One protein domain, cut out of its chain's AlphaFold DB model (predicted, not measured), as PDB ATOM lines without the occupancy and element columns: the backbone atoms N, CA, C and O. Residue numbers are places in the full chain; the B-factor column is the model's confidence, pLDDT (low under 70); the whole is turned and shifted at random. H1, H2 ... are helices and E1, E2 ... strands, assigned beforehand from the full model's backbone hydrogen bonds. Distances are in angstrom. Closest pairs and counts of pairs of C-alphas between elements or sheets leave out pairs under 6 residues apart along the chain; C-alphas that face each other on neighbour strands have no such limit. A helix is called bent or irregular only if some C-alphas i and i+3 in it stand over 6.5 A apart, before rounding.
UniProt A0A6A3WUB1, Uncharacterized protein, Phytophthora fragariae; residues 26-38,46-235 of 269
ATOM      1  N   ALA A  26     163.028 132.932  85.883       39.09
ATOM      2  CA  ALA A  26     163.165 131.484  85.996       39.09
ATOM      3  C   ALA A  26     164.505 131.082  86.631       39.09
ATOM      4  O   ALA A  26     164.501 130.189  87.463       39.09
ATOM      5  N   SER A  27     165.620 131.749  86.303       36.88
ATOM      6  CA  SER A  27     166.948 131.489  86.884       36.88
ATOM      7  C   SER A  27     167.086 131.992  88.324       36.88
ATOM      8  O   SER A  27     167.706 131.320  89.137       36.88
ATOM      9  N   CYS A  28     166.471 133.121  88.690       37.31
ATOM     10  CA  CYS A  28     166.460 133.599  90.073       37.31
ATOM     11  C   CYS A  28     165.550 132.738  90.951       37.31
ATOM     12  O   CYS A  28     165.957 132.384  92.052       37.31
ATOM     13  N   PHE A  29     164.376 132.323  90.464       47.47
ATOM     14  CA  PHE A  29     163.530 131.372  91.184       47.47
ATOM     15  C   PHE A  29     164.155 129.978  91.230       47.47
ATOM     16  O   PHE A  29     164.167 129.394  92.306       47.47
ATOM     17  N   LEU A  30     164.747 129.464  90.139       47.22
ATOM     18  CA  LEU A  30     165.507 128.205  90.172       47.22
ATOM     19  C   LEU A  30     166.741 128.322  91.054       47.22
ATOM     20  O   LEU A  30     167.039 127.374  91.743       47.22
ATOM     21  N   GLY A  31     167.466 129.433  91.052       44.72
ATOM     22  CA  GLY A  31     168.653 129.637  91.882       44.72
ATOM     23  C   GLY A  31     168.300 129.733  93.366       44.72
ATOM     24  O   GLY A  31     169.001 129.165  94.201       44.72
ATOM     25  N   LEU A  32     167.171 130.372  93.693       43.53
ATOM     26  CA  LEU A  32     166.613 130.412  95.044       43.53
ATOM     27  C   LEU A  32     166.078 129.037  95.468       43.53
ATOM     28  O   LEU A  32     166.335 128.610  96.589       43.53
ATOM     29  N   LEU A  33     165.403 128.316  94.562       46.50
ATOM     30  CA  LEU A  33     165.070 126.900  94.712       46.50
ATOM     31  C   LEU A  33     166.371 126.127  94.972       46.50
ATOM     32  O   LEU A  33     166.629 125.747  96.100       46.50
ATOM     33  N   LEU A  34     167.259 125.969  94.001       44.91
ATOM     34  CA  LEU A  34     168.499 125.186  94.059       44.91
ATOM     35  C   LEU A  34     169.419 125.529  95.251       44.91
ATOM     36  O   LEU A  34     170.046 124.627  95.802       44.91
ATOM     37  N   GLY A  35     169.464 126.787  95.708       40.91
ATOM     38  CA  GLY A  35     170.191 127.194  96.917       40.91
ATOM     39  C   GLY A  35     169.537 126.748  98.236       40.91
ATOM     40  O   GLY A  35     170.241 126.447  99.201       40.91
ATOM     41  N   ILE A  36     168.204 126.656  98.276       40.88
ATOM     42  CA  ILE A  36     167.404 126.135  99.402       40.88
ATOM     43  C   ILE A  36     167.266 124.599  99.321       40.88
ATOM     44  O   ILE A  36     167.158 123.918 100.343       40.88
ATOM     45  N   LEU A  37     167.321 124.033  98.114       42.25
ATOM     46  CA  LEU A  37     167.170 122.616  97.786       42.25
ATOM     47  C   LEU A  37     168.481 121.826  97.999       42.25
ATOM     48  O   LEU A  37     168.885 121.062  97.126       42.25
ATOM     49  N   ARG A  38     169.176 121.952  99.138       43.72
ATOM     50  CA  ARG A  38     170.261 120.996  99.445       43.72
ATOM     51  C   ARG A  38     169.664 119.698  99.999       43.72
ATOM     52  O   ARG A  38     169.088 119.729 101.090       43.72
ATOM     53  N   THR A  46     163.028 109.774 101.413       52.50
ATOM     54  CA  THR A  46     163.569 111.092 101.729       52.50
ATOM     55  C   THR A  46     162.480 112.142 101.542       52.50
ATOM     56  O   THR A  46     162.268 112.691 100.465       52.50
ATOM     57  N   THR A  47     161.763 112.445 102.625       54.91
ATOM     58  CA  THR A  47     160.871 113.602 102.662       54.91
ATOM     59  C   THR A  47     161.753 114.843 102.604       54.91
ATOM     60  O   THR A  47     162.296 115.286 103.619       54.91
ATOM     61  N   GLN A  48     161.952 115.378 101.402       56.84
ATOM     62  CA  GLN A  48     162.735 116.587 101.223       56.84
ATOM     63  C   GLN A  48     161.908 117.780 101.711       56.84
ATOM     64  O   GLN A  48     160.817 118.064 101.214       56.84
ATOM     65  N   ARG A  49     162.413 118.449 102.753       61.34
ATOM     66  CA  ARG A  49     161.758 119.613 103.349       61.34
ATOM     67  C   ARG A  49     162.267 120.878 102.676       61.34
ATOM     68  O   ARG A  49     163.450 121.197 102.778       61.34
ATOM     69  N   PHE A  50     161.355 121.634 102.092       59.88
ATOM     70  CA  PHE A  50     161.583 122.988 101.614       59.88
ATOM     71  C   PHE A  50     161.035 123.975 102.644       59.88
ATOM     72  O   PHE A  50     160.099 123.681 103.390       59.88
ATOM     73  N   SER A  51     161.673 125.132 102.781       60.56
ATOM     74  CA  SER A  51     161.219 126.170 103.707       60.56
ATOM     75  C   SER A  51     161.348 127.514 103.024       60.56
ATOM     76  O   SER A  51     162.434 127.880 102.580       60.56
ATOM     77  N   LEU A  52     160.231 128.235 102.965       61.28
ATOM     78  CA  LEU A  52     160.172 129.603 102.487       61.28
ATOM     79  C   LEU A  52     159.980 130.501 103.708       61.28
ATOM     80  O   LEU A  52     158.967 130.435 104.401       61.28
ATOM     81  N   ARG A  53     160.976 131.325 104.022       63.78
ATOM     82  CA  ARG A  53     160.875 132.272 105.136       63.78
ATOM     83  C   ARG A  53     160.488 133.633 104.593       63.78
ATOM     84  O   ARG A  53     161.208 134.180 103.760       63.78
ATOM     85  N   VAL A  54     159.387 134.177 105.096       64.56
ATOM     86  CA  VAL A  54     158.921 135.511 104.735       64.56
ATOM     87  C   VAL A  54     159.032 136.387 105.966       64.56
ATOM     88  O   VAL A  54     158.350 136.196 106.969       64.56
ATOM     89  N   LEU A  55     159.939 137.353 105.889       67.25
ATOM     90  CA  LEU A  55     159.971 138.439 106.854       67.25
ATOM     91  C   LEU A  55     158.797 139.364 106.552       67.25
ATOM     92  O   LEU A  55     158.712 139.899 105.443       67.25
ATOM     93  N   ILE A  56     157.914 139.513 107.535       66.56
ATOM     94  CA  ILE A  56     156.883 140.540 107.511       66.56
ATOM     95  C   ILE A  56     157.537 141.803 108.059       66.56
ATOM     96  O   ILE A  56     157.792 141.912 109.254       66.56
ATOM     97  N   ASP A  57     157.846 142.730 107.161       68.06
ATOM     98  CA  ASP A  57     158.332 144.062 107.504       68.06
ATOM     99  C   ASP A  57     157.399 145.095 106.868       68.06
ATOM    100  O   ASP A  57     156.989 144.952 105.715       68.06
ATOM    101  N   LYS A  58     157.095 146.154 107.618       66.56
ATOM    102  CA  LYS A  58     156.290 147.297 107.189       66.56
ATOM    103  C   LYS A  58     156.814 147.912 105.889       66.56
ATOM    104  O   LYS A  58     156.020 148.350 105.062       66.56
ATOM    105  N   SER A  59     158.134 147.911 105.688       70.00
ATOM    106  CA  SER A  59     158.760 148.414 104.457       70.00
ATOM    107  C   SER A  59     158.338 147.627 103.206       70.00
ATOM    108  O   SER A  59     158.214 148.205 102.130       70.00
ATOM    109  N   ARG A  60     158.048 146.325 103.346       67.56
ATOM    110  CA  ARG A  60     157.684 145.437 102.232       67.56
ATOM    111  C   ARG A  60     156.244 145.607 101.773       67.56
ATOM    112  O   ARG A  60     155.967 145.365 100.606       67.56
ATOM    113  N   TYR A  61     155.350 146.063 102.652       69.25
ATOM    114  CA  TYR A  61     153.954 146.315 102.284       69.25
ATOM    115  C   TYR A  61     153.784 147.460 101.277       69.25
ATOM    116  O   TYR A  61     152.731 147.583 100.663       69.25
ATOM    117  N   GLN A  62     154.816 148.288 101.091       75.25
ATOM    118  CA  GLN A  62     154.808 149.389 100.127       75.25
ATOM    119  C   GLN A  62     155.188 148.936  98.705       75.25
ATOM    120  O   GLN A  62     154.908 149.652  97.746       75.25
ATOM    121  N   ASP A  63     155.804 147.759  98.543       81.19
ATOM    122  CA  ASP A  63     156.214 147.239  97.236       81.19
ATOM    123  C   ASP A  63     155.211 146.197  96.726       81.19
ATOM    124  O   ASP A  63     155.328 144.990  96.959       81.19
ATOM    125  N   ALA A  64     154.215 146.678  95.983       80.69
ATOM    126  CA  ALA A  64     153.191 145.836  95.375       80.69
ATOM    127  C   ALA A  64     153.770 144.762  94.429       80.69
ATOM    128  O   ALA A  64     153.201 143.674  94.305       80.69
ATOM    129  N   SER A  65     154.908 145.032  93.775       82.75
ATOM    130  CA  SER A  65     155.550 144.070  92.874       82.75
ATOM    131  C   SER A  65     156.174 142.921  93.661       82.75
ATOM    132  O   SER A  65     155.972 141.756  93.312       82.75
ATOM    133  N   LEU A  66     156.876 143.237  94.752       82.12
ATOM    134  CA  LEU A  66     157.463 142.241  95.645       82.12
ATOM    135  C   LEU A  66     156.390 141.357  96.290       82.12
ATOM    136  O   LEU A  66     156.545 140.136  96.322       82.12
ATOM    137  N   LEU A  67     155.294 141.953  96.767       79.19
ATOM    138  CA  LEU A  67     154.171 141.199  97.327       79.19
ATOM    139  C   LEU A  67     153.575 140.251  96.284       79.19
ATOM    140  O   LEU A  67     153.397 139.065  96.557       79.19
ATOM    141  N   ARG A  68     153.322 140.734  95.059       84.69
ATOM    142  CA  ARG A  68     152.832 139.878  93.969       84.69
ATOM    143  C   ARG A  68     153.783 138.710  93.703       84.69
ATOM    144  O   ARG A  68     153.329 137.572  93.673       84.69
ATOM    145  N   GLN A  69     155.085 138.972  93.556       84.31
ATOM    146  CA  GLN A  69     156.090 137.926  93.326       84.31
ATOM    147  C   GLN A  69     156.132 136.901  94.461       84.31
ATOM    148  O   GLN A  69     156.309 135.708  94.214       84.31
ATOM    149  N   LEU A  70     155.961 137.351  95.706       81.56
ATOM    150  CA  LEU A  70     155.918 136.463  96.855       81.56
ATOM    151  C   LEU A  70     154.721 135.511  96.776       81.56
ATOM    152  O   LEU A  70     154.897 134.300  96.927       81.56
ATOM    153  N   ARG A  71     153.523 136.039  96.515       83.75
ATOM    154  CA  ARG A  71     152.325 135.214  96.331       83.75
ATOM    155  C   ARG A  71     152.459 134.256  95.165       83.75
ATOM    156  O   ARG A  71     152.200 133.072  95.342       83.75
ATOM    157  N   GLU A  72     152.901 134.742  94.010       86.50
ATOM    158  CA  GLU A  72     153.155 133.907  92.833       86.50
ATOM    159  C   GLU A  72     154.134 132.775  93.165       86.50
ATOM    160  O   GLU A  72     153.904 131.623  92.803       86.50
ATOM    161  N   GLY A  73     155.184 133.072  93.933       84.81
ATOM    162  CA  GLY A  73     156.108 132.071  94.449       84.81
ATOM    163  C   GLY A  73     155.407 131.019  95.307       84.81
ATOM    164  O   GLY A  73     155.516 129.828  95.021       84.81
ATOM    165  N   ILE A  74     154.668 131.439  96.337       81.88
ATOM    166  CA  ILE A  74     153.933 130.540  97.244       81.88
ATOM    167  C   ILE A  74     152.957 129.636  96.465       81.88
ATOM    168  O   ILE A  74     152.889 128.425  96.700       81.88
ATOM    169  N   GLU A  75     152.221 130.209  95.517       85.88
ATOM    170  CA  GLU A  75     151.261 129.495  94.678       85.88
ATOM    171  C   GLU A  75     151.957 128.488  93.749       85.88
ATOM    172  O   GLU A  75     151.552 127.326  93.695       85.88
ATOM    173  N   LEU A  76     153.067 128.866  93.103       86.69
ATOM    174  CA  LEU A  76     153.868 127.945  92.285       86.69
ATOM    175  C   LEU A  76     154.451 126.795  93.107       86.69
ATOM    176  O   LEU A  76     154.430 125.651  92.656       86.69
ATOM    177  N   PHE A  77     154.940 127.065  94.320       81.62
ATOM    178  CA  PHE A  77     155.411 126.017  95.230       81.62
ATOM    179  C   PHE A  77     154.290 125.054  95.628       81.62
ATOM    180  O   PHE A  77     154.523 123.852  95.750       81.62
ATOM    181  N   THR A  78     153.069 125.562  95.797       81.25
ATOM    182  CA  THR A  78     151.886 124.738  96.074       81.25
ATOM    183  C   THR A  78     151.530 123.857  94.883       81.25
ATOM    184  O   THR A  78     151.301 122.663  95.062       81.25
ATOM    185  N   LEU A  79     151.540 124.418  93.670       85.06
ATOM    186  CA  LEU A  79     151.298 123.673  92.435       85.06
ATOM    187  C   LEU A  79     152.346 122.581  92.228       85.06
ATOM    188  O   LEU A  79     151.991 121.425  92.018       85.06
ATOM    189  N   LEU A  80     153.631 122.914  92.380       82.44
ATOM    190  CA  LEU A  80     154.723 121.938  92.347       82.44
ATOM    191  C   LEU A  80     154.502 120.799  93.342       82.44
ATOM    192  O   LEU A  80     154.910 119.673  93.066       82.44
ATOM    193  N   ALA A  81     153.841 121.076  94.471       77.81
ATOM    194  CA  ALA A  81     153.616 120.082  95.501       77.81
ATOM    195  C   ALA A  81     152.545 119.041  95.224       77.81
ATOM    196  O   ALA A  81     152.477 118.041  95.937       77.81
ATOM    197  N   VAL A  82     151.758 119.249  94.177       77.94
ATOM    198  CA  VAL A  82     150.723 118.310  93.749       77.94
ATOM    199  C   VAL A  82     150.987 117.724  92.367       77.94
ATOM    200  O   VAL A  82     150.237 116.861  91.937       77.94
ATOM    201  N   VAL A  83     152.048 118.148  91.677       81.31
ATOM    202  CA  VAL A  83     152.428 117.587  90.374       81.31
ATOM    203  C   VAL A  83     152.722 116.088  90.488       81.31
ATOM    204  O   VAL A  83     153.230 115.604  91.502       81.31
ATOM    205  N   ASN A  84     152.427 115.348  89.414       81.69
ATOM    206  CA  ASN A  84     152.798 113.944  89.285       81.69
ATOM    207  C   ASN A  84     154.288 113.735  89.616       81.69
ATOM    208  O   ASN A  84     155.153 114.426  89.081       81.69
ATOM    209  N   ASN A  85     154.586 112.747  90.463       78.62
ATOM    210  CA  ASN A  85     155.942 112.519  90.957       78.62
ATOM    211  C   ASN A  85     156.973 112.357  89.829       78.62
ATOM    212  O   ASN A  85     158.012 113.010  89.842       78.62
ATOM    213  N   GLY A  86     156.645 111.565  88.803       81.38
ATOM    214  CA  GLY A  86     157.516 111.358  87.647       81.38
ATOM    215  C   GLY A  86     157.772 112.652  86.870       81.38
ATOM    216  O   GLY A  86     158.909 112.933  86.494       81.38
ATOM    217  N   ALA A  87     156.748 113.493  86.698       83.69
ATOM    218  CA  ALA A  87     156.907 114.807  86.072       83.69
ATOM    219  C   ALA A  87     157.783 115.750  86.919       83.69
ATOM    220  O   ALA A  87     158.622 116.471  86.375       83.69
ATOM    221  N   PHE A  88     157.639 115.712  88.248       81.38
ATOM    222  CA  PHE A  88     158.489 116.468  89.166       81.38
ATOM    223  C   PHE A  88     159.956 116.014  89.090       81.38
ATOM    224  O   PHE A  88     160.848 116.852  88.955       81.38
ATOM    225  N   VAL A  89     160.221 114.703  89.092       79.12
ATOM    226  CA  VAL A  89     161.579 114.147  88.941       79.12
ATOM    227  C   VAL A  89     162.207 114.592  87.622       79.12
ATOM    228  O   VAL A  89     163.329 115.099  87.619       79.12
ATOM    229  N   GLN A  90     161.476 114.498  86.508       81.69
ATOM    230  CA  GLN A  90     161.965 114.964  85.205       81.69
ATOM    231  C   GLN A  90     162.289 116.466  85.207       81.69
ATOM    232  O   GLN A  90     163.309 116.885  84.649       81.69
ATOM    233  N   LEU A  91     161.450 117.284  85.854       81.06
ATOM    234  CA  LEU A  91     161.686 118.721  86.003       81.06
ATOM    235  C   LEU A  91     162.980 118.999  86.788       81.06
ATOM    236  O   LEU A  91     163.770 119.861  86.391       81.06
ATOM    237  N   MET A  92     163.211 118.254  87.869       76.00
ATOM    238  CA  MET A  92     164.394 118.382  88.723       76.00
ATOM    239  C   MET A  92     165.678 117.876  88.055       76.00
ATOM    240  O   MET A  92     166.723 118.517  88.171       76.00
ATOM    241  N   MET A  93     165.621 116.777  87.300       77.62
ATOM    242  CA  MET A  93     166.769 116.278  86.533       77.62
ATOM    243  C   MET A  93     167.218 117.284  85.470       77.62
ATOM    244  O   MET A  93     168.410 117.551  85.315       77.62
ATOM    245  N   LYS A  94     166.259 117.898  84.762       78.62
ATOM    246  CA  LYS A  94     166.555 118.886  83.718       78.62
ATOM    247  C   LYS A  94     167.228 120.147  84.269       78.62
ATOM    248  O   LYS A  94     168.048 120.738  83.573       78.62
ATOM    249  N   SER A  95     166.866 120.574  85.478       72.75
ATOM    250  CA  SER A  95     167.380 121.808  86.083       72.75
ATOM    251  C   SER A  95     168.728 121.633  86.779       72.75
ATOM    252  O   SER A  95     169.552 122.542  86.743       72.75
ATOM    253  N   THR A  96     168.960 120.479  87.402       69.12
ATOM    254  CA  THR A  96     170.178 120.215  88.184       69.12
ATOM    255  C   THR A  96     171.313 119.628  87.350       69.12
ATOM    256  O   THR A  96     172.464 119.663  87.778       69.12
ATOM    257  N   GLY A  97     171.011 119.058  86.177       69.44
ATOM    258  CA  GLY A  97     171.983 118.296  85.387       69.44
ATOM    259  C   GLY A  97     172.430 116.993  86.061       69.44
ATOM    260  O   GLY A  97     173.295 116.296  85.529       69.44
ATOM    261  N   ILE A  98     171.846 116.649  87.215       65.44
ATOM    262  CA  ILE A  98     172.158 115.438  87.965       65.44
ATOM    263  C   ILE A  98     171.480 114.266  87.250       65.44
ATOM    264  O   ILE A  98     170.256 114.160  87.216       65.44
ATOM    265  N   ARG A  99     172.302 113.395  86.658       63.12
ATOM    266  CA  ARG A  99     171.897 112.146  85.988       63.12
ATOM    267  C   ARG A  99     171.952 110.930  86.916       63.12
ATOM    268  O   ARG A  99     172.127 109.810  86.442       63.12
ATOM    269  N   GLU A 100     171.884 111.129  88.228       61.19
ATOM    270  CA  GLU A 100     171.853 109.986  89.139       61.19
ATOM    271  C   GLU A 100     170.630 109.120  88.832       61.19
ATOM    272  O   GLU A 100     169.553 109.635  88.522       61.19
ATOM    273  N   ALA A 101     170.830 107.802  88.874       59.38
ATOM    274  CA  ALA A 101     169.779 106.814  88.697       59.38
ATOM    275  C   ALA A 101     168.790 106.940  89.863       59.38
ATOM    276  O   ALA A 101     168.930 106.289  90.897       59.38
ATOM    277  N   VAL A 102     167.823 107.845  89.724       63.41
ATOM    278  CA  VAL A 102     166.675 107.919  90.621       63.41
ATOM    279  C   VAL A 102     165.923 106.610  90.430       63.41
ATOM    280  O   VAL A 102     165.499 106.304  89.321       63.41
ATOM    281  N   SER A 103     165.832 105.814  91.496       67.12
ATOM    282  CA  SER A 103     165.007 104.607  91.500       67.12
ATOM    283  C   SER A 103     163.591 104.972  91.057       67.12
ATOM    284  O   SER A 103     163.043 105.953  91.565       67.12
ATOM    285  N   ASP A 104     162.994 104.179  90.166       65.88
ATOM    286  CA  ASP A 104     161.624 104.389  89.675       65.88
ATOM    287  C   ASP A 104     160.583 104.434  90.820       65.88
ATOM    288  O   ASP A 104     159.505 105.005  90.661       65.88
ATOM    289  N   ASP A 105     160.936 103.927  92.008       66.06
ATOM    290  CA  ASP A 105     160.093 103.918  93.210       66.06
ATOM    291  C   ASP A 105     160.258 105.155  94.123       66.06
ATOM    292  O   ASP A 105     159.648 105.240  95.197       66.06
ATOM    293  N   ALA A 106     161.112 106.120  93.766       64.19
ATOM    294  CA  ALA A 106     161.371 107.284  94.608       64.19
ATOM    295  C   ALA A 106     160.195 108.277  94.581       64.19
ATOM    296  O   ALA A 106     159.973 108.989  93.604       64.19
ATOM    297  N   LEU A 107     159.465 108.372  95.695       63.62
ATOM    298  CA  LEU A 107     158.386 109.344  95.866       63.62
ATOM    299  C   LEU A 107     158.905 110.651  96.481       63.62
ATOM    300  O   LEU A 107     159.183 110.732  97.678       63.62
ATOM    301  N   TYR A 108     158.962 111.704  95.671       66.81
ATOM    302  CA  TYR A 108     159.197 113.071  96.127       66.81
ATOM    303  C   TYR A 108     157.889 113.742  96.544       66.81
ATOM    304  O   TYR A 108     157.031 114.024  95.711       66.81
ATOM    305  N   TYR A 109     157.742 114.017  97.838       65.62
ATOM    306  CA  TYR A 109     156.665 114.852  98.363       65.62
ATOM    307  C   TYR A 109     157.255 116.190  98.789       65.62
ATOM    308  O   TYR A 109     157.708 116.314  99.934       65.62
ATOM    309  N   PRO A 110     157.315 117.184  97.889       62.53
ATOM    310  CA  PRO A 110     157.759 118.516  98.264       62.53
ATOM    311  C   PRO A 110     156.863 119.052  99.384       62.53
ATOM    312  O   PRO A 110     155.658 119.253  99.248       62.53
ATOM    313  N   TYR A 111     157.483 119.270 100.533       63.84
ATOM    314  CA  TYR A 111     156.867 119.946 101.659       63.84
ATOM    315  C   TYR A 111     157.412 121.363 101.697       63.84
ATOM    316  O   TYR A 111     158.629 121.526 101.660       63.84
ATOM    317  N   TRP A 112     156.557 122.370 101.847       62.50
ATOM    318  CA  TRP A 112     156.996 123.720 102.176       62.50
ATOM    319  C   TRP A 112     156.405 124.185 103.513       62.50
ATOM    320  O   TRP A 112     155.445 123.624 104.030       62.50
ATOM    321  N   ASP A 113     157.074 125.150 104.133       66.12
ATOM    322  CA  ASP A 113     156.698 125.769 105.405       66.12
ATOM    323  C   ASP A 113     156.959 127.260 105.259       66.12
ATOM    324  O   ASP A 113     158.088 127.648 104.924       66.12
ATOM    325  N   LEU A 114     155.903 128.045 105.472       66.88
ATOM    326  CA  LEU A 114     155.920 129.493 105.471       66.88
ATOM    327  C   LEU A 114     156.002 130.006 106.905       66.88
ATOM    328  O   LEU A 114     155.163 129.741 107.758       66.88
ATOM    329  N   ARG A 115     157.048 130.769 107.192       67.88
ATOM    330  CA  ARG A 115     157.227 131.364 108.519       67.88
ATOM    331  C   ARG A 115     157.114 132.859 108.409       67.88
ATOM    332  O   ARG A 115     157.909 133.445 107.678       67.88
ATOM    333  N   LEU A 116     156.172 133.427 109.150       65.56
ATOM    334  CA  LEU A 116     156.019 134.859 109.317       65.56
ATOM    335  C   LEU A 116     156.829 135.253 110.548       65.56
ATOM    336  O   LEU A 116     156.516 134.906 111.690       65.56
ATOM    337  N   VAL A 117     157.953 135.903 110.286       68.12
ATOM    338  CA  VAL A 117     158.864 136.367 111.329       68.12
ATOM    339  C   VAL A 117     158.692 137.871 111.459       68.12
ATOM    340  O   VAL A 117     158.851 138.579 110.465       68.12
ATOM    341  N   GLY A 118     158.387 138.328 112.673       68.69
ATOM    342  CA  GLY A 118     158.170 139.736 112.992       68.69
ATOM    343  C   GLY A 118     156.801 139.994 113.618       68.69
ATOM    344  O   GLY A 118     155.968 139.096 113.729       68.69
ATOM    345  N   THR A 119     156.591 141.241 114.019       69.75
ATOM    346  CA  THR A 119     155.335 141.749 114.578       69.75
ATOM    347  C   THR A 119     154.731 142.755 113.617       69.75
ATOM    348  O   THR A 119     155.455 143.594 113.074       69.75
ATOM    349  N   LEU A 120     153.413 142.709 113.426       72.12
ATOM    350  CA  LEU A 120     152.741 143.758 112.665       72.12
ATOM    351  C   LEU A 120     152.791 145.072 113.444       72.12
ATOM    352  O   LEU A 120     152.704 145.093 114.673       72.12
ATOM    353  N   SER A 121     152.919 146.184 112.721       74.75
ATOM    354  CA  SER A 121     152.752 147.501 113.332       74.75
ATOM    355  C   SER A 121     151.321 147.609 113.884       74.75
ATOM    356  O   SER A 121     150.395 147.187 113.197       74.75
ATOM    357  N   PRO A 122     151.091 148.222 115.058       73.50
ATOM    358  CA  PRO A 122     149.732 148.458 115.560       73.50
ATOM    359  C   PRO A 122     148.858 149.265 114.588       73.50
ATOM    360  O   PRO A 122     147.641 149.136 114.596       73.50
ATOM    361  N   ASN A 123     149.496 150.068 113.732       75.62
ATOM    362  CA  ASN A 123     148.847 150.883 112.706       75.62
ATOM    363  C   ASN A 123     148.758 150.170 111.346       75.62
ATOM    364  O   ASN A 123     148.377 150.793 110.358       75.62
ATOM    365  N   ASP A 124     149.189 148.913 111.256       74.06
ATOM    366  CA  ASP A 124     149.087 148.140 110.025       74.06
ATOM    367  C   ASP A 124     147.606 147.842 109.730       74.06
ATOM    368  O   ASP A 124     146.866 147.454 110.646       74.06
ATOM    369  N   PRO A 125     147.136 147.994 108.481       69.38
ATOM    370  CA  PRO A 125     145.796 147.567 108.101       69.38
ATOM    371  C   PRO A 125     145.505 146.121 108.525       69.38
ATOM    372  O   PRO A 125     144.431 145.855 109.058       69.38
ATOM    373  N   ALA A 126     146.472 145.204 108.421       69.19
ATOM    374  CA  ALA A 126     146.308 143.819 108.856       69.19
ATOM    375  C   ALA A 126     146.181 143.658 110.387       69.19
ATOM    376  O   ALA A 126     145.602 142.682 110.864       69.19
ATOM    377  N   ALA A 127     146.690 144.610 111.177       70.44
ATOM    378  CA  ALA A 127     146.537 144.620 112.634       70.44
ATOM    379  C   ALA A 127     145.191 145.210 113.087       70.44
ATOM    380  O   ALA A 127     144.688 144.852 114.153       70.44
ATOM    381  N   THR A 128     144.616 146.103 112.282       72.12
ATOM    382  CA  THR A 128     143.429 146.902 112.622       72.12
ATOM    383  C   THR A 128     142.139 146.359 112.015       72.12
ATOM    384  O   THR A 128     141.070 146.523 112.602       72.12
ATOM    385  N   HIS A 129     142.219 145.672 110.875       73.00
ATOM    386  CA  HIS A 129     141.055 145.109 110.204       73.00
ATOM    387  C   HIS A 129     140.720 143.729 110.773       73.00
ATOM    388  O   HIS A 129     141.529 142.798 110.789       73.00
ATOM    389  N   THR A 130     139.483 143.593 111.242       74.44
ATOM    390  CA  THR A 130     138.882 142.308 111.600       74.44
ATOM    391  C   THR A 130     137.593 142.141 110.793       74.44
ATOM    392  O   THR A 130     136.773 143.058 110.777       74.44
ATOM    393  N   PRO A 131     137.389 141.000 110.109       81.12
ATOM    394  CA  PRO A 131     138.229 139.796 110.099       81.12
ATOM    395  C   PRO A 131     139.456 139.889 109.167       81.12
ATOM    396  O   PRO A 131     139.338 140.329 108.030       81.12
ATOM    397  N   LEU A 132     140.614 139.397 109.627       84.94
ATOM    398  CA  LEU A 132     141.831 139.260 108.815       84.94
ATOM    399  C   LEU A 132     141.830 137.917 108.069       84.94
ATOM    400  O   LEU A 132     141.563 136.882 108.680       84.94
ATOM    401  N   THR A 133     142.160 137.905 106.777       87.94
ATOM    402  CA  THR A 133     142.361 136.671 105.990       87.94
ATOM    403  C   THR A 133     143.845 136.323 105.875       87.94
ATOM    404  O   THR A 133     144.715 137.176 106.067       87.94
ATOM    405  N   TRP A 134     144.163 135.065 105.555       85.44
ATOM    406  CA  TRP A 134     145.551 134.671 105.287       85.44
ATOM    407  C   TRP A 134     146.133 135.415 104.082       85.44
ATOM    408  O   TRP A 134     147.288 135.824 104.132       85.44
ATOM    409  N   GLY A 135     145.334 135.649 103.037       84.12
ATOM    410  CA  GLY A 135     145.712 136.483 101.896       84.12
ATOM    411  C   GLY A 135     146.115 137.888 102.340       84.12
ATOM    412  O   GLY A 135     147.232 138.315 102.059       84.12
ATOM    413  N   ALA A 136     145.267 138.558 103.126       81.88
ATOM    414  CA  ALA A 136     145.544 139.890 103.662       81.88
ATOM    415  C   ALA A 136     146.822 139.930 104.506       81.88
ATOM    416  O   ALA A 136     147.660 140.812 104.321       81.88
ATOM    417  N   LEU A 137     147.016 138.937 105.380       80.12
ATOM    418  CA  LEU A 137     148.215 138.826 106.211       80.12
ATOM    419  C   LEU A 137     149.498 138.700 105.372       80.12
ATOM    420  O   LEU A 137     150.542 139.228 105.756       80.12
ATOM    421  N   LEU A 138     149.418 138.047 104.213       77.88
ATOM    422  CA  LEU A 138     150.522 137.911 103.262       77.88
ATOM    423  C   LEU A 138     150.689 139.123 102.330       77.88
ATOM    424  O   LEU A 138     151.571 139.100 101.475       77.88
ATOM    425  N   GLY A 139     149.890 140.181 102.509       73.75
ATOM    426  CA  GLY A 139     149.930 141.396 101.691       73.75
ATOM    427  C   GLY A 139     148.978 141.389 100.494       73.75
ATOM    428  O   GLY A 139     149.188 142.136  99.543       73.75
ATOM    429  N   HIS A 140     147.927 140.567 100.532       74.19
ATOM    430  CA  HIS A 140     146.916 140.442  99.474       74.19
ATOM    431  C   HIS A 140     145.495 140.614 100.032       74.19
ATOM    432  O   HIS A 140     144.759 139.628 100.117       74.19
ATOM    433  N   PRO A 141     145.126 141.823 100.499       62.72
ATOM    434  CA  PRO A 141     143.875 142.032 101.223       62.72
ATOM    435  C   PRO A 141     142.620 141.906 100.355       62.72
ATOM    436  O   PRO A 141     141.657 141.321 100.833       62.72
ATOM    437  N   ASP A 142     142.659 142.340  99.094       61.69
ATOM    438  CA  ASP A 142     141.517 142.337  98.173       61.69
ATOM    439  C   ASP A 142     142.009 142.182  96.729       61.69
ATOM    440  O   ASP A 142     143.168 142.497  96.459       61.69
ATOM    441  N   ASP A 143     141.136 141.651  95.863       57.19
ATOM    442  CA  ASP A 143     141.296 141.324  94.433       57.19
ATOM    443  C   ASP A 143     142.749 141.267  93.928       57.19
ATOM    444  O   ASP A 143     143.405 142.301  93.759       57.19
ATOM    445  N   PRO A 144     143.302 140.065  93.688       60.22
ATOM    446  CA  PRO A 144     144.716 139.954  93.421       60.22
ATOM    447  C   PRO A 144     145.136 140.813  92.222       60.22
ATOM    448  O   PRO A 144     144.473 140.758  91.182       60.22
ATOM    449  N   PRO A 145     146.270 141.539  92.307       65.00
ATOM    450  CA  PRO A 145     146.853 142.141  91.122       65.00
ATOM    451  C   PRO A 145     147.031 141.060  90.057       65.00
ATOM    452  O   PRO A 145     147.330 139.902  90.384       65.00
ATOM    453  N   GLU A 146     146.832 141.443  88.794       83.94
ATOM    454  CA  GLU A 146     146.914 140.501  87.687       83.94
ATOM    455  C   GLU A 146     148.244 139.746  87.756       83.94
ATOM    456  O   GLU A 146     149.323 140.331  87.944       83.94
ATOM    457  N   TYR A 147     148.138 138.426  87.638       88.12
ATOM    458  CA  TYR A 147     149.291 137.553  87.607       88.12
ATOM    459  C   TYR A 147     150.243 137.942  86.483       88.12
ATOM    460  O   TYR A 147     149.829 138.230  85.352       88.12
ATOM    461  N   SER A 148     151.535 137.858  86.782       90.25
ATOM    462  CA  SER A 148     152.567 137.992  85.772       90.25
ATOM    463  C   SER A 148     152.338 136.973  84.638       90.25
ATOM    464  O   SER A 148     151.879 135.843  84.873       90.25
ATOM    465  N   PRO A 149     152.601 137.347  83.372       91.50
ATOM    466  CA  PRO A 149     152.559 136.408  82.252       91.50
ATOM    467  C   PRO A 149     153.421 135.163  82.503       91.50
ATOM    468  O   PRO A 149     153.018 134.049  82.164       91.50
ATOM    469  N   GLU A 150     154.572 135.344  83.153       91.50
ATOM    470  CA  GLU A 150     155.500 134.281  83.527       91.50
ATOM    471  C   GLU A 150     154.864 133.300  84.514       91.50
ATOM    472  O   GLU A 150     154.937 132.086  84.302       91.50
ATOM    473  N   PHE A 151     154.199 133.811  85.557       90.44
ATOM    474  CA  PHE A 151     153.461 132.977  86.498       90.44
ATOM    475  C   PHE A 151     152.365 132.190  85.790       90.44
ATOM    476  O   PHE A 151     152.303 130.976  85.956       90.44
ATOM    477  N   ARG A 152     151.529 132.841  84.967       91.38
ATOM    478  CA  ARG A 152     150.430 132.159  84.259       91.38
ATOM    479  C   ARG A 152     150.947 131.022  83.383       91.38
ATOM    480  O   ARG A 152     150.409 129.917  83.421       91.38
ATOM    481  N   ALA A 153     152.022 131.267  82.635       89.75
ATOM    482  CA  ALA A 153     152.649 130.247  81.803       89.75
ATOM    483  C   ALA A 153     153.178 129.065  82.635       89.75
ATOM    484  O   ALA A 153     152.975 127.905  82.266       89.75
ATOM    485  N   ALA A 154     153.831 129.343  83.767       90.00
ATOM    486  CA  ALA A 154     154.342 128.313  84.665       90.00
ATOM    487  C   ALA A 154     153.214 127.528  85.355       90.00
ATOM    488  O   ALA A 154     153.250 126.298  85.361       90.00
ATOM    489  N   ALA A 155     152.199 128.216  85.877       89.75
ATOM    490  CA  ALA A 155     151.050 127.621  86.547       89.75
ATOM    491  C   ALA A 155     150.285 126.684  85.606       89.75
ATOM    492  O   ALA A 155     150.112 125.514  85.936       89.75
ATOM    493  N   ASN A 156     149.955 127.139  84.392       89.75
ATOM    494  CA  ASN A 156     149.280 126.314  83.384       89.75
ATOM    495  C   ASN A 156     150.083 125.049  83.047       89.75
ATOM    496  O   ASN A 156     149.524 123.965  82.887       89.75
ATOM    497  N   LYS A 157     151.413 125.169  82.960       89.19
ATOM    498  CA  LYS A 157     152.292 124.025  82.706       89.19
ATOM    499  C   LYS A 157     152.288 123.027  83.867       89.19
ATOM    500  O   LYS A 157     152.275 121.826  83.615       89.19
ATOM    501  N   LEU A 158     152.315 123.503  85.112       87.12
ATOM    502  CA  LEU A 158     152.263 122.648  86.302       87.12
ATOM    503  C   LEU A 158     150.895 121.977  86.453       87.12
ATOM    504  O   LEU A 158     150.833 120.788  86.747       87.12
ATOM    505  N   GLU A 159     149.806 122.698  86.188       86.62
ATOM    506  CA  GLU A 159     148.457 122.126  86.197       86.62
ATOM    507  C   GLU A 159     148.298 121.037  85.131       86.62
ATOM    508  O   GLU A 159     147.770 119.970  85.431       86.62
ATOM    509  N   ALA A 160     148.851 121.232  83.930       86.56
ATOM    510  CA  ALA A 160     148.863 120.200  82.891       86.56
ATOM    511  C   ALA A 160     149.661 118.941  83.292       86.56
ATOM    512  O   ALA A 160     149.365 117.845  82.820       86.56
ATOM    513  N   MET A 161     150.661 119.071  84.173       86.38
ATOM    514  CA  MET A 161     151.412 117.930  84.721       86.38
ATOM    515  C   MET A 161     150.667 117.206  85.853       86.38
ATOM    516  O   MET A 161     151.051 116.098  86.233       86.38
ATOM    517  N   ASN A 162     149.606 117.801  86.397       76.38
ATOM    518  CA  ASN A 162     148.790 117.232  87.467       76.38
ATOM    519  C   ASN A 162     147.697 116.283  86.924       76.38
ATOM    520  O   ASN A 162     146.569 116.273  87.408       76.38
ATOM    521  N   ALA A 163     148.021 115.493  85.893       57.12
ATOM    522  CA  ALA A 163     147.070 114.726  85.076       57.12
ATOM    523  C   ALA A 163     146.244 113.658  85.829       57.12
ATOM    524  O   ALA A 163     145.319 113.091  85.256       57.12
ATOM    525  N   ASN A 164     146.540 113.405  87.107       61.56
ATOM    526  CA  ASN A 164     145.809 112.458  87.939       61.56
ATOM    527  C   ASN A 164     145.196 113.206  89.124       61.56
ATOM    528  O   ASN A 164     145.910 113.887  89.857       61.56
ATOM    529  N   GLN A 165     143.884 113.053  89.322       57.06
ATOM    530  CA  GLN A 165     143.144 113.587  90.469       57.06
ATOM    531  C   GLN A 165     143.679 112.981  91.772       57.06
ATOM    532  O   GLN A 165     143.178 111.983  92.281       57.06
ATOM    533  N   LEU A 166     144.743 113.565  92.314       58.19
ATOM    534  CA  LEU A 166     145.236 113.207  93.629       58.19
ATOM    535  C   LEU A 166     144.243 113.727  94.670       58.19
ATOM    536  O   LEU A 166     143.912 114.912  94.694       58.19
ATOM    537  N   HIS A 167     143.812 112.854  95.579       63.00
ATOM    538  CA  HIS A 167     143.167 113.259  96.825       63.00
ATOM    539  C   HIS A 167     144.212 113.932  97.727       63.00
ATOM    540  O   HIS A 167     144.772 113.328  98.647       63.00
ATOM    541  N   PHE A 168     144.535 115.192  97.442       65.75
ATOM    542  CA  PHE A 168     145.405 115.981  98.302       65.75
ATOM    543  C   PHE A 168     144.577 116.816  99.274       65.75
ATOM    544  O   PHE A 168     143.559 117.403  98.927       65.75
ATOM    545  N   GLY A 169     145.011 116.836 100.533       70.69
ATOM    546  CA  GLY A 169     144.486 117.754 101.529       70.69
ATOM    547  C   GLY A 169     145.285 119.046 101.478       70.69
ATOM    548  O   GLY A 169     146.520 119.015 101.566       70.69
ATOM    549  N   LEU A 170     144.577 120.164 101.373       75.12
ATOM    550  CA  LEU A 170     145.152 121.493 101.458       75.12
ATOM    551  C   LEU A 170     144.773 122.118 102.800       75.12
ATOM    552  O   LEU A 170     143.594 122.250 103.122       75.12
ATOM    553  N   PHE A 171     145.773 122.470 103.601       79.94
ATOM    554  CA  PHE A 171     145.540 123.045 104.918       79.94
ATOM    555  C   PHE A 171     146.663 123.997 105.330       79.94
ATOM    556  O   PHE A 171     147.830 123.839 104.957       79.94
ATOM    557  N   ILE A 172     146.299 124.973 106.155       79.00
ATOM    558  CA  ILE A 172     147.215 125.890 106.828       79.00
ATOM    559  C   ILE A 172     147.399 125.374 108.245       79.00
ATOM    560  O   ILE A 172     146.486 125.450 109.066       79.00
ATOM    561  N   TYR A 173     148.574 124.832 108.542       81.81
ATOM    562  CA  TYR A 173     149.037 124.764 109.918       81.81
ATOM    563  C   TYR A 173     149.579 126.124 110.321       81.81
ATOM    564  O   TYR A 173     150.206 126.826 109.537       81.81
ATOM    565  N   TRP A 174     149.380 126.486 111.571       80.94
ATOM    566  CA  TRP A 174     149.969 127.682 112.136       80.94
ATOM    567  C   TRP A 174     150.391 127.391 113.565       80.94
ATOM    568  O   TRP A 174     149.786 126.571 114.252       80.94
ATOM    569  N   THR A 175     151.450 128.049 114.016       80.50
ATOM    570  CA  THR A 175     151.824 128.069 115.426       80.50
ATOM    571  C   THR A 175     152.258 129.468 115.820       80.50
ATOM    572  O   THR A 175     152.895 130.166 115.030       80.50
ATOM    573  N   CYS A 176     151.874 129.887 117.019       76.56
ATOM    574  CA  CYS A 176     152.251 131.161 117.602       76.56
ATOM    575  C   CYS A 176     152.637 131.007 119.070       76.56
ATOM    576  O   CYS A 176     152.284 130.027 119.721       76.56
ATOM    577  N   ASN A 177     153.352 132.000 119.591       78.50
ATOM    578  CA  ASN A 177     153.582 132.129 121.024       78.50
ATOM    579  C   ASN A 177     152.560 133.111 121.612       78.50
ATOM    580  O   ASN A 177     152.409 134.224 121.105       78.50
ATOM    581  N   PHE A 178     151.880 132.713 122.683       74.25
ATOM    582  CA  PHE A 178     150.934 133.537 123.427       74.25
ATOM    583  C   PHE A 178     151.155 133.340 124.930       74.25
ATOM    584  O   PHE A 178     150.956 132.239 125.437       74.25
ATOM    585  N   GLN A 179     151.563 134.398 125.643       80.50
ATOM    586  CA  GLN A 179     151.867 134.344 127.086       80.50
ATOM    587  C   GLN A 179     152.822 133.188 127.441       80.50
ATOM    588  O   GLN A 179     152.495 132.345 128.267       80.50
ATOM    589  N   ASP A 180     153.953 133.095 126.733       81.25
ATOM    590  CA  ASP A 180     154.964 132.028 126.866       81.25
ATOM    591  C   ASP A 180     154.496 130.606 126.503       81.25
ATOM    592  O   ASP A 180     155.289 129.663 126.499       81.25
ATOM    593  N   ASN A 181     153.237 130.449 126.095       77.19
ATOM    594  CA  ASN A 181     152.702 129.192 125.598       77.19
ATOM    595  C   ASN A 181     152.821 129.122 124.085       77.19
ATOM    596  O   ASN A 181     152.426 130.046 123.371       77.19
ATOM    597  N   ARG A 182     153.297 127.986 123.580       83.00
ATOM    598  CA  ARG A 182     153.211 127.683 122.157       83.00
ATOM    599  C   ARG A 182     151.819 127.139 121.850       83.00
ATOM    600  O   ARG A 182     151.450 126.066 122.318       83.00
ATOM    601  N   VAL A 183     151.077 127.868 121.031       81.69
ATOM    602  CA  VAL A 183     149.769 127.478 120.507       81.69
ATOM    603  C   VAL A 183     149.945 127.045 119.061       81.69
ATOM    604  O   VAL A 183     150.734 127.628 118.316       81.69
ATOM    605  N   GLU A 184     149.223 126.018 118.641       85.56
ATOM    606  CA  GLU A 184     149.195 125.583 117.251       85.56
ATOM    607  C   GLU A 184     147.789 125.189 116.819       85.56
ATOM    608  O   GLU A 184     146.942 124.831 117.635       85.56
ATOM    609  N   GLY A 185     147.539 125.278 115.519       84.38
ATOM    610  CA  GLY A 185     146.265 124.908 114.934       84.38
ATOM    611  C   GLY A 185     146.389 124.558 113.461       84.38
ATOM    612  O   GLY A 185     147.448 124.683 112.841       84.38
ATOM    613  N   ARG A 186     145.277 124.073 112.914       86.19
ATOM    614  CA  ARG A 186     145.130 123.646 111.523       86.19
ATOM    615  C   ARG A 186     143.813 124.187 110.987       86.19
ATOM    616  O   ARG A 186     142.792 124.063 111.654       86.19
ATOM    617  N   GLN A 187     143.835 124.735 109.781       85.75
ATOM    618  CA  GLN A 187     142.641 125.068 109.010       85.75
ATOM    619  C   GLN A 187     142.681 124.314 107.690       85.75
ATOM    620  O   GLN A 187     143.702 124.325 107.009       85.75
ATOM    621  N   GLU A 188     141.593 123.638 107.355       84.62
ATOM    622  CA  GLU A 188     141.434 122.856 106.131       84.62
ATOM    623  C   GLU A 188     140.255 123.412 105.335       84.62
ATOM    624  O   GLU A 188     139.347 124.016 105.906       84.62
ATOM    625  N   LEU A 189     140.298 123.245 104.016       80.19
ATOM    626  CA  LEU A 189     139.179 123.582 103.148       80.19
ATOM    627  C   LEU A 189     138.241 122.367 103.043       80.19
ATOM    628  O   LEU A 189     138.614 121.371 102.422       80.19
ATOM    629  N   ASP A 190     137.043 122.460 103.627       70.94
ATOM    630  CA  ASP A 190     136.089 121.338 103.736       70.94
ATOM    631  C   ASP A 190     135.672 120.746 102.370       70.94
ATOM    632  O   ASP A 190     135.524 119.531 102.233       70.94
ATOM    633  N   ASP A 191     135.580 121.576 101.325       64.81
ATOM    634  CA  ASP A 191     134.993 121.204 100.026       64.81
ATOM    635  C   ASP A 191     135.979 120.692  98.967       64.81
ATOM    636  O   ASP A 191     135.577 120.365  97.846       64.81
ATOM    637  N   PHE A 192     137.281 120.594  99.264       63.41
ATOM    638  CA  PHE A 192     138.248 120.221  98.220       63.41
ATOM    639  C   PHE A 192     138.074 118.775  97.710       63.41
ATOM    640  O   PHE A 192     138.524 118.420  96.622       63.41
ATOM    641  N   ARG A 193     137.366 117.926  98.463       59.75
ATOM    642  CA  ARG A 193     137.159 116.515  98.109       59.75
ATOM    643  C   ARG A 193     136.208 116.301  96.928       59.75
ATOM    644  O   ARG A 193     136.222 115.215  96.359       59.75
ATOM    645  N   ASN A 194     135.458 117.327  96.512       60.50
ATOM    646  CA  ASN A 194     134.444 117.222  95.456       60.50
ATOM    647  C   ASN A 194     134.993 117.438  94.024       60.50
ATOM    648  O   ASN A 194     134.228 117.598  93.074       60.50
ATOM    649  N   GLY A 195     136.320 117.412  93.848       57.31
ATOM    650  CA  GLY A 195     136.971 116.955  92.609       57.31
ATOM    651  C   GLY A 195     136.931 117.861  91.371       57.31
ATOM    652  O   GLY A 195     137.392 117.429  90.319       57.31
ATOM    653  N   THR A 196     136.418 119.092  91.449       58.25
ATOM    654  CA  THR A 196     136.198 119.932  90.247       58.25
ATOM    655  C   THR A 196     136.944 121.266  90.212       58.25
ATOM    656  O   THR A 196     137.011 121.892  89.157       58.25
ATOM    657  N   SER A 197     137.541 121.726  91.313       69.12
ATOM    658  CA  SER A 197     138.288 122.993  91.325       69.12
ATOM    659  C   SER A 197     139.767 122.793  90.998       69.12
ATOM    660  O   SER A 197     140.392 121.888  91.552       69.12
ATOM    661  N   SER A 198     140.344 123.686  90.185       82.94
ATOM    662  CA  SER A 198     141.796 123.757  90.008       82.94
ATOM    663  C   SER A 198     142.506 123.904  91.360       82.94
ATOM    664  O   SER A 198     141.963 124.468  92.319       82.94
ATOM    665  N   VAL A 199     143.734 123.388  91.442       81.44
ATOM    666  CA  VAL A 199     144.576 123.469  92.647       81.44
ATOM    667  C   VAL A 199     144.752 124.928  93.056       81.44
ATOM    668  O   VAL A 199     144.662 125.261  94.238       81.44
ATOM    669  N   LEU A 200     144.964 125.797  92.066       83.31
ATOM    670  CA  LEU A 200     145.150 127.219  92.282       83.31
ATOM    671  C   LEU A 200     143.909 127.857  92.912       83.31
ATOM    672  O   LEU A 200     144.024 128.550  93.919       83.31
ATOM    673  N   ASN A 201     142.717 127.548  92.397       84.69
ATOM    674  CA  ASN A 201     141.462 128.059  92.948       84.69
ATOM    675  C   ASN A 201     141.235 127.568  94.383       84.69
ATOM    676  O   ASN A 201     140.774 128.320  95.240       84.69
ATOM    677  N   ALA A 202     141.566 126.310  94.675       83.12
ATOM    678  CA  ALA A 202     141.476 125.781  96.032       83.12
ATOM    679  C   ALA A 202     142.449 126.470  96.992       83.12
ATOM    680  O   ALA A 202     142.090 126.768  98.132       83.12
ATOM    681  N   PHE A 203     143.658 126.772  96.525       83.38
ATOM    682  CA  PHE A 203     144.631 127.518  97.307       83.38
ATOM    683  C   PHE A 203     144.217 128.967  97.543       83.38
ATOM    684  O   PHE A 203     144.300 129.442  98.672       83.38
ATOM    685  N   GLN A 204     143.665 129.642  96.538       85.38
ATOM    686  CA  GLN A 204     143.085 130.972  96.712       85.38
ATOM    687  C   GLN A 204     141.949 130.965  97.745       85.38
ATOM    688  O   GLN A 204     141.924 131.812  98.635       85.38
ATOM    689  N   LYS A 205     141.054 129.966  97.702       86.75
ATOM    690  CA  LYS A 205     140.006 129.788  98.725       86.75
ATOM    691  C   LYS A 205     140.591 129.581 100.122       86.75
ATOM    692  O   LYS A 205     140.086 130.154 101.082       86.75
ATOM    693  N   LEU A 206     141.664 128.797 100.236       85.00
ATOM    694  CA  LEU A 206     142.375 128.591 101.497       85.00
ATOM    695  C   LEU A 206     142.977 129.899 102.034       85.00
ATOM    696  O   LEU A 206     142.874 130.174 103.226       85.00
ATOM    697  N   LEU A 207     143.563 130.726 101.163       85.56
ATOM    698  CA  LEU A 207     144.065 132.049 101.538       85.56
ATOM    699  C   LEU A 207     142.939 133.018 101.928       85.56
ATOM    700  O   LEU A 207     143.148 133.902 102.758       85.56
ATOM    701  N   GLY A 208     141.735 132.827 101.391       86.44
ATOM    702  CA  GLY A 208     140.536 133.558 101.798       86.44
ATOM    703  C   GLY A 208     140.010 133.183 103.190       86.44
ATOM    704  O   GLY A 208     139.155 133.889 103.727       86.44
ATOM    705  N   LEU A 209     140.506 132.104 103.810       87.56
ATOM    706  CA  LEU A 209     140.101 131.742 105.166       87.56
ATOM    707  C   LEU A 209     140.548 132.807 106.172       87.56
ATOM    708  O   LEU A 209     141.633 133.387 106.077       87.56
ATOM    709  N   ARG A 210     139.702 133.027 107.181       90.62
ATOM    710  CA  ARG A 210     139.994 133.947 108.282       90.62
ATOM    711  C   ARG A 210     141.127 133.400 109.144       90.62
ATOM    712  O   ARG A 210     141.109 132.226 109.520       90.62
ATOM    713  N   VAL A 211     142.064 134.264 109.508       86.56
ATOM    714  CA  VAL A 211     143.088 133.977 110.512       86.56
ATOM    715  C   VAL A 211     142.387 133.795 111.867       86.56
ATOM    716  O   VAL A 211     141.566 134.633 112.245       86.56
ATOM    717  N   PRO A 212     142.669 132.722 112.628       87.06
ATOM    718  CA  PRO A 212     142.065 132.527 113.941       87.06
ATOM    719  C   PRO A 212     142.404 133.679 114.891       87.06
ATOM    720  O   PRO A 212     143.543 134.145 114.912       87.06
ATOM    721  N   ALA A 213     141.451 134.089 115.732       85.00
ATOM    722  CA  ALA A 213     141.622 135.235 116.631       85.00
ATOM    723  C   ALA A 213     142.878 135.120 117.514       85.00
ATOM    724  O   ALA A 213     143.584 136.102 117.706       85.00
ATOM    725  N   ILE A 214     143.209 133.917 117.994       81.38
ATOM    726  CA  ILE A 214     144.425 133.673 118.788       81.38
ATOM    727  C   ILE A 214     145.721 133.865 117.984       81.38
ATOM    728  O   ILE A 214     146.702 134.394 118.504       81.38
ATOM    729  N   ALA A 215     145.719 133.492 116.702       82.38
ATOM    730  CA  ALA A 215     146.839 133.741 115.806       82.38
ATOM    731  C   ALA A 215     146.954 135.244 115.511       82.38
ATOM    732  O   ALA A 215     148.038 135.803 115.656       82.38
ATOM    733  N   GLN A 216     145.843 135.925 115.216       81.75
ATOM    734  CA  GLN A 216     145.829 137.374 114.991       81.75
ATOM    735  C   GLN A 216     146.307 138.158 116.225       81.75
ATOM    736  O   GLN A 216     147.186 139.007 116.106       81.75
ATOM    737  N   LEU A 217     145.799 137.823 117.418       79.31
ATOM    738  CA  LEU A 217     146.208 138.422 118.695       79.31
ATOM    739  C   LEU A 217     147.687 138.220 119.005       79.31
ATOM    740  O   LEU A 217     148.287 139.060 119.673       79.31
ATOM    741  N   SER A 218     148.268 137.098 118.573       78.00
ATOM    742  CA  SER A 218     149.705 136.913 118.710       78.00
ATOM    743  C   SER A 218     150.426 137.956 117.854       78.00
ATOM    744  O   SER A 218     151.132 138.792 118.407       78.00
ATOM    745  N   ILE A 219     150.177 137.993 116.543       76.44
ATOM    746  CA  ILE A 219     150.928 138.791 115.559       76.44
ATOM    747  C   ILE A 219     150.923 140.299 115.876       76.44
ATOM    748  O   ILE A 219     151.891 140.994 115.564       76.44
ATOM    749  N   THR A 220     149.850 140.805 116.488       73.81
ATOM    750  CA  THR A 220     149.689 142.229 116.829       73.81
ATOM    751  C   THR A 220     150.356 142.648 118.141       73.81
ATOM    752  O   THR A 220     150.461 143.842 118.412       73.81
ATOM    753  N   ARG A 221     150.824 141.705 118.971       68.94
ATOM    754  CA  ARG A 221     151.555 142.003 120.214       68.94
ATOM    755  C   ARG A 221     153.065 141.963 119.981       68.94
ATOM    756  O   ARG A 221     153.554 141.176 119.178       68.94
ATOM    757  N   GLU A 222     153.807 142.767 120.745       56.22
ATOM    758  CA  GLU A 222     155.243 143.082 120.570       56.22
ATOM    759  C   GLU A 222     156.234 141.898 120.504       56.22
ATOM    760  O   GLU A 222     157.423 142.128 120.291       56.22
ATOM    761  N   LYS A 223     155.812 140.633 120.644       50.50
ATOM    762  CA  LYS A 223     156.709 139.461 120.576       50.50
ATOM    763  C   LYS A 223     156.056 138.194 120.017       50.50
ATOM    764  O   LYS A 223     156.275 137.105 120.551       50.50
ATOM    765  N   ALA A 224     155.256 138.289 118.961       43.88
ATOM    766  CA  ALA A 224     154.802 137.074 118.295       43.88
ATOM    767  C   ALA A 224     155.690 136.647 117.141       43.88
ATOM    768  O   ALA A 224     156.154 137.436 116.326       43.88
ATOM    769  N   PHE A 225     155.854 135.335 117.063       43.97
ATOM    770  CA  PHE A 225     156.316 134.641 115.880       43.97
ATOM    771  C   PHE A 225     155.138 133.804 115.414       43.97
ATOM    772  O   PHE A 225     154.671 132.961 116.179       43.97
ATOM    773  N   LEU A 226     154.651 134.033 114.198       41.56
ATOM    774  CA  LEU A 226     153.653 133.164 113.590       41.56
ATOM    775  C   LEU A 226     154.347 132.273 112.564       41.56
ATOM    776  O   LEU A 226     154.706 132.688 111.467       41.56
ATOM    777  N   VAL A 227     154.514 131.001 112.884       41.81
ATOM    778  CA  VAL A 227     154.970 130.014 111.905       41.81
ATOM    779  C   VAL A 227     153.725 129.442 111.225       41.81
ATOM    780  O   VAL A 227     153.146 128.464 111.690       41.81
ATOM    781  N   GLY A 228     153.284 130.094 110.150       40.06
ATOM    782  CA  GLY A 228     152.177 129.663 109.292       40.06
ATOM    783  C   GLY A 228     152.585 128.564 108.306       40.06
ATOM    784  O   GLY A 228     152.731 128.805 107.115       40.06
ATOM    785  N   CYS A 229     152.774 127.336 108.778       42.31
ATOM    786  CA  CYS A 229     153.030 126.182 107.919       42.31
ATOM    787  C   CYS A 229     151.822 125.826 107.018       42.31
ATOM    788  O   CYS A 229     151.041 124.941 107.350       42.31
ATOM    789  N   ALA A 230     151.676 126.390 105.824       41.50
ATOM    790  CA  ALA A 230     150.834 125.737 104.820       41.50
ATOM    791  C   ALA A 230     151.503 124.423 104.400       41.50
ATOM    792  O   ALA A 230     152.606 124.416 103.864       41.50
ATOM    793  N   LYS A 231     150.863 123.294 104.712       47.78
ATOM    794  CA  LYS A 231     151.379 121.972 104.358       47.78
ATOM    795  C   LYS A 231     150.371 121.331 103.429       47.78
ATOM    796  O   LYS A 231     149.203 121.164 103.749       47.78
ATOM    797  N   VAL A 232     150.862 120.939 102.269       41.59
ATOM    798  CA  VAL A 232     150.119 120.085 101.355       41.59
ATOM    799  C   VAL A 232     150.441 118.654 101.757       41.59
ATOM    800  O   VAL A 232     151.611 118.281 101.865       41.59
ATOM    801  N   ARG A 233     149.423 117.847 102.064       46.91
ATOM    802  CA  ARG A 233     149.617 116.405 102.263       46.91
ATOM    803  C   ARG A 233     148.793 115.672 101.230       46.91
ATOM    804  O   ARG A 233     147.569 115.631 101.322       46.91
ATOM    805  N   ILE A 234     149.488 115.067 100.279       36.41
ATOM    806  CA  ILE A 234     148.909 114.077  99.384       36.41
ATOM    807  C   ILE A 234     148.638 112.834 100.242       36.41
ATOM    808  O   ILE A 234     149.571 112.261 100.811       36.41
ATOM    809  N   ARG A 235     147.363 112.469 100.438       40.19
ATOM    810  CA  ARG A 235     147.022 111.195 101.084       40.19
ATOM    811  C   ARG A 235     147.123 110.109 100.016       40.19
ATOM    812  O   ARG A 235     146.328 110.093  99.087       40.19
TER     813      ARG A 235
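This is residues 26 to 38 and 46 to 235 of the 269 residues of an uncharacterized protein of Phytophthora fragariae (UniProt A0A6A3WUB1). A twisted, branched sheet of six strands forms a wall, with the long hairpin E3 and E4 toward one edge and the short strands E1 and E2 at another; H2, H8 and H9 cover one face, and H6 packs on H2 as a further layer. The loop around Ala 101, beyond H3, marks one end of the longest axis, and the turn around Asn 123, beside H4, the other. The printed part has 203 residues with nine named helices and six named strands, in the order H1 E1 H2 H3 E2 H4 H5 H6 E3 E4 H7 H8 H9 E5 E6, of mixed class. It is compact, with a radius of gyration of the C-alphas of 17.5 A, yet elongated in outline, 52 by 33 by 33 A.

H1, residues 26 to 36, is close to but not clearly touching H3, residues 85 to 96, with Leu 30 and Ser 95 closest, their C-alphas 7.8 A apart. E1, residues 52 to 55, and E2, residues 114 to 117, are parallel neighbours, N 54 and O 115 being within hydrogen-bond range at 3.1 A. With H2, residues 64 to 80, and H3 between them they form a strand-helix-strand unit, two parallel neighbour strands joined through helices, its crossover right-handed. H2 is on the sheet at a height of 10.5 A. It touches H6, residues 149 to 161, the same way at a shallow tilt of 11 degrees; the closest C-alphas, of Leu 79 and Leu 158, are 6.3 A apart. H4, residues 125 to 128, is close to but not clearly touching H5, residues 134 to 137: the closest C-alphas, of Ala 126 and Leu 137, are 6.0 A apart. E3, residues 168 to 178, and E4, residues 181 to 188, form an antiparallel hairpin, with N 174 and O 185 2.9 A apart. On the other side of E3 lie E5, residues 225 to 227, and E6, residues 230 to 234, both antiparallel to it, with N 175 and O 227 at 2.9 A and N 169 and O 233 at 2.9 A. E5 is also antiparallel to E2, N 116 and O 226 being 2.8 A apart. H7, residues 190 to 194, only grazes the sheet. H8, residues 199 to 207, and H9, residues 213 to 219, lie over E3 on the same face as H2, at heights of 9.5 A and 7.9 A. Every O i to N i+4 pair is within hydrogen-bond range in H1, H2, H3, H6, H8 and H9; H7 has 0 of 1, and 1 of 2 O i to N i+3 pairs, while H4 and H5 are too short.

H1 begins at C-alpha 26, (163.165, 131.484, 85.996). H2 measures 24.1 A, H6 18.7 A, E3 31.1 A and E4 23.4 A from first to last C-alpha. H7 is irregular, C-alphas 190 and 193 being 7.5 A apart. E6 ends at C-alpha 234, (148.909, 114.077, 99.384).

The two C-alphas farthest apart, of Ala 101 and Asn 123, are 54.4 A apart. Residues 39 to 45 are not printed, and C-alphas 38 and 46 are 12.2 A apart across this cut. The links H3 to E2 and H5 to H6 are long. Mean pLDDT of the printed part is 71.3; 87 residues are under 70, among them 26 to 38, 96 to 119 and 221 to 235.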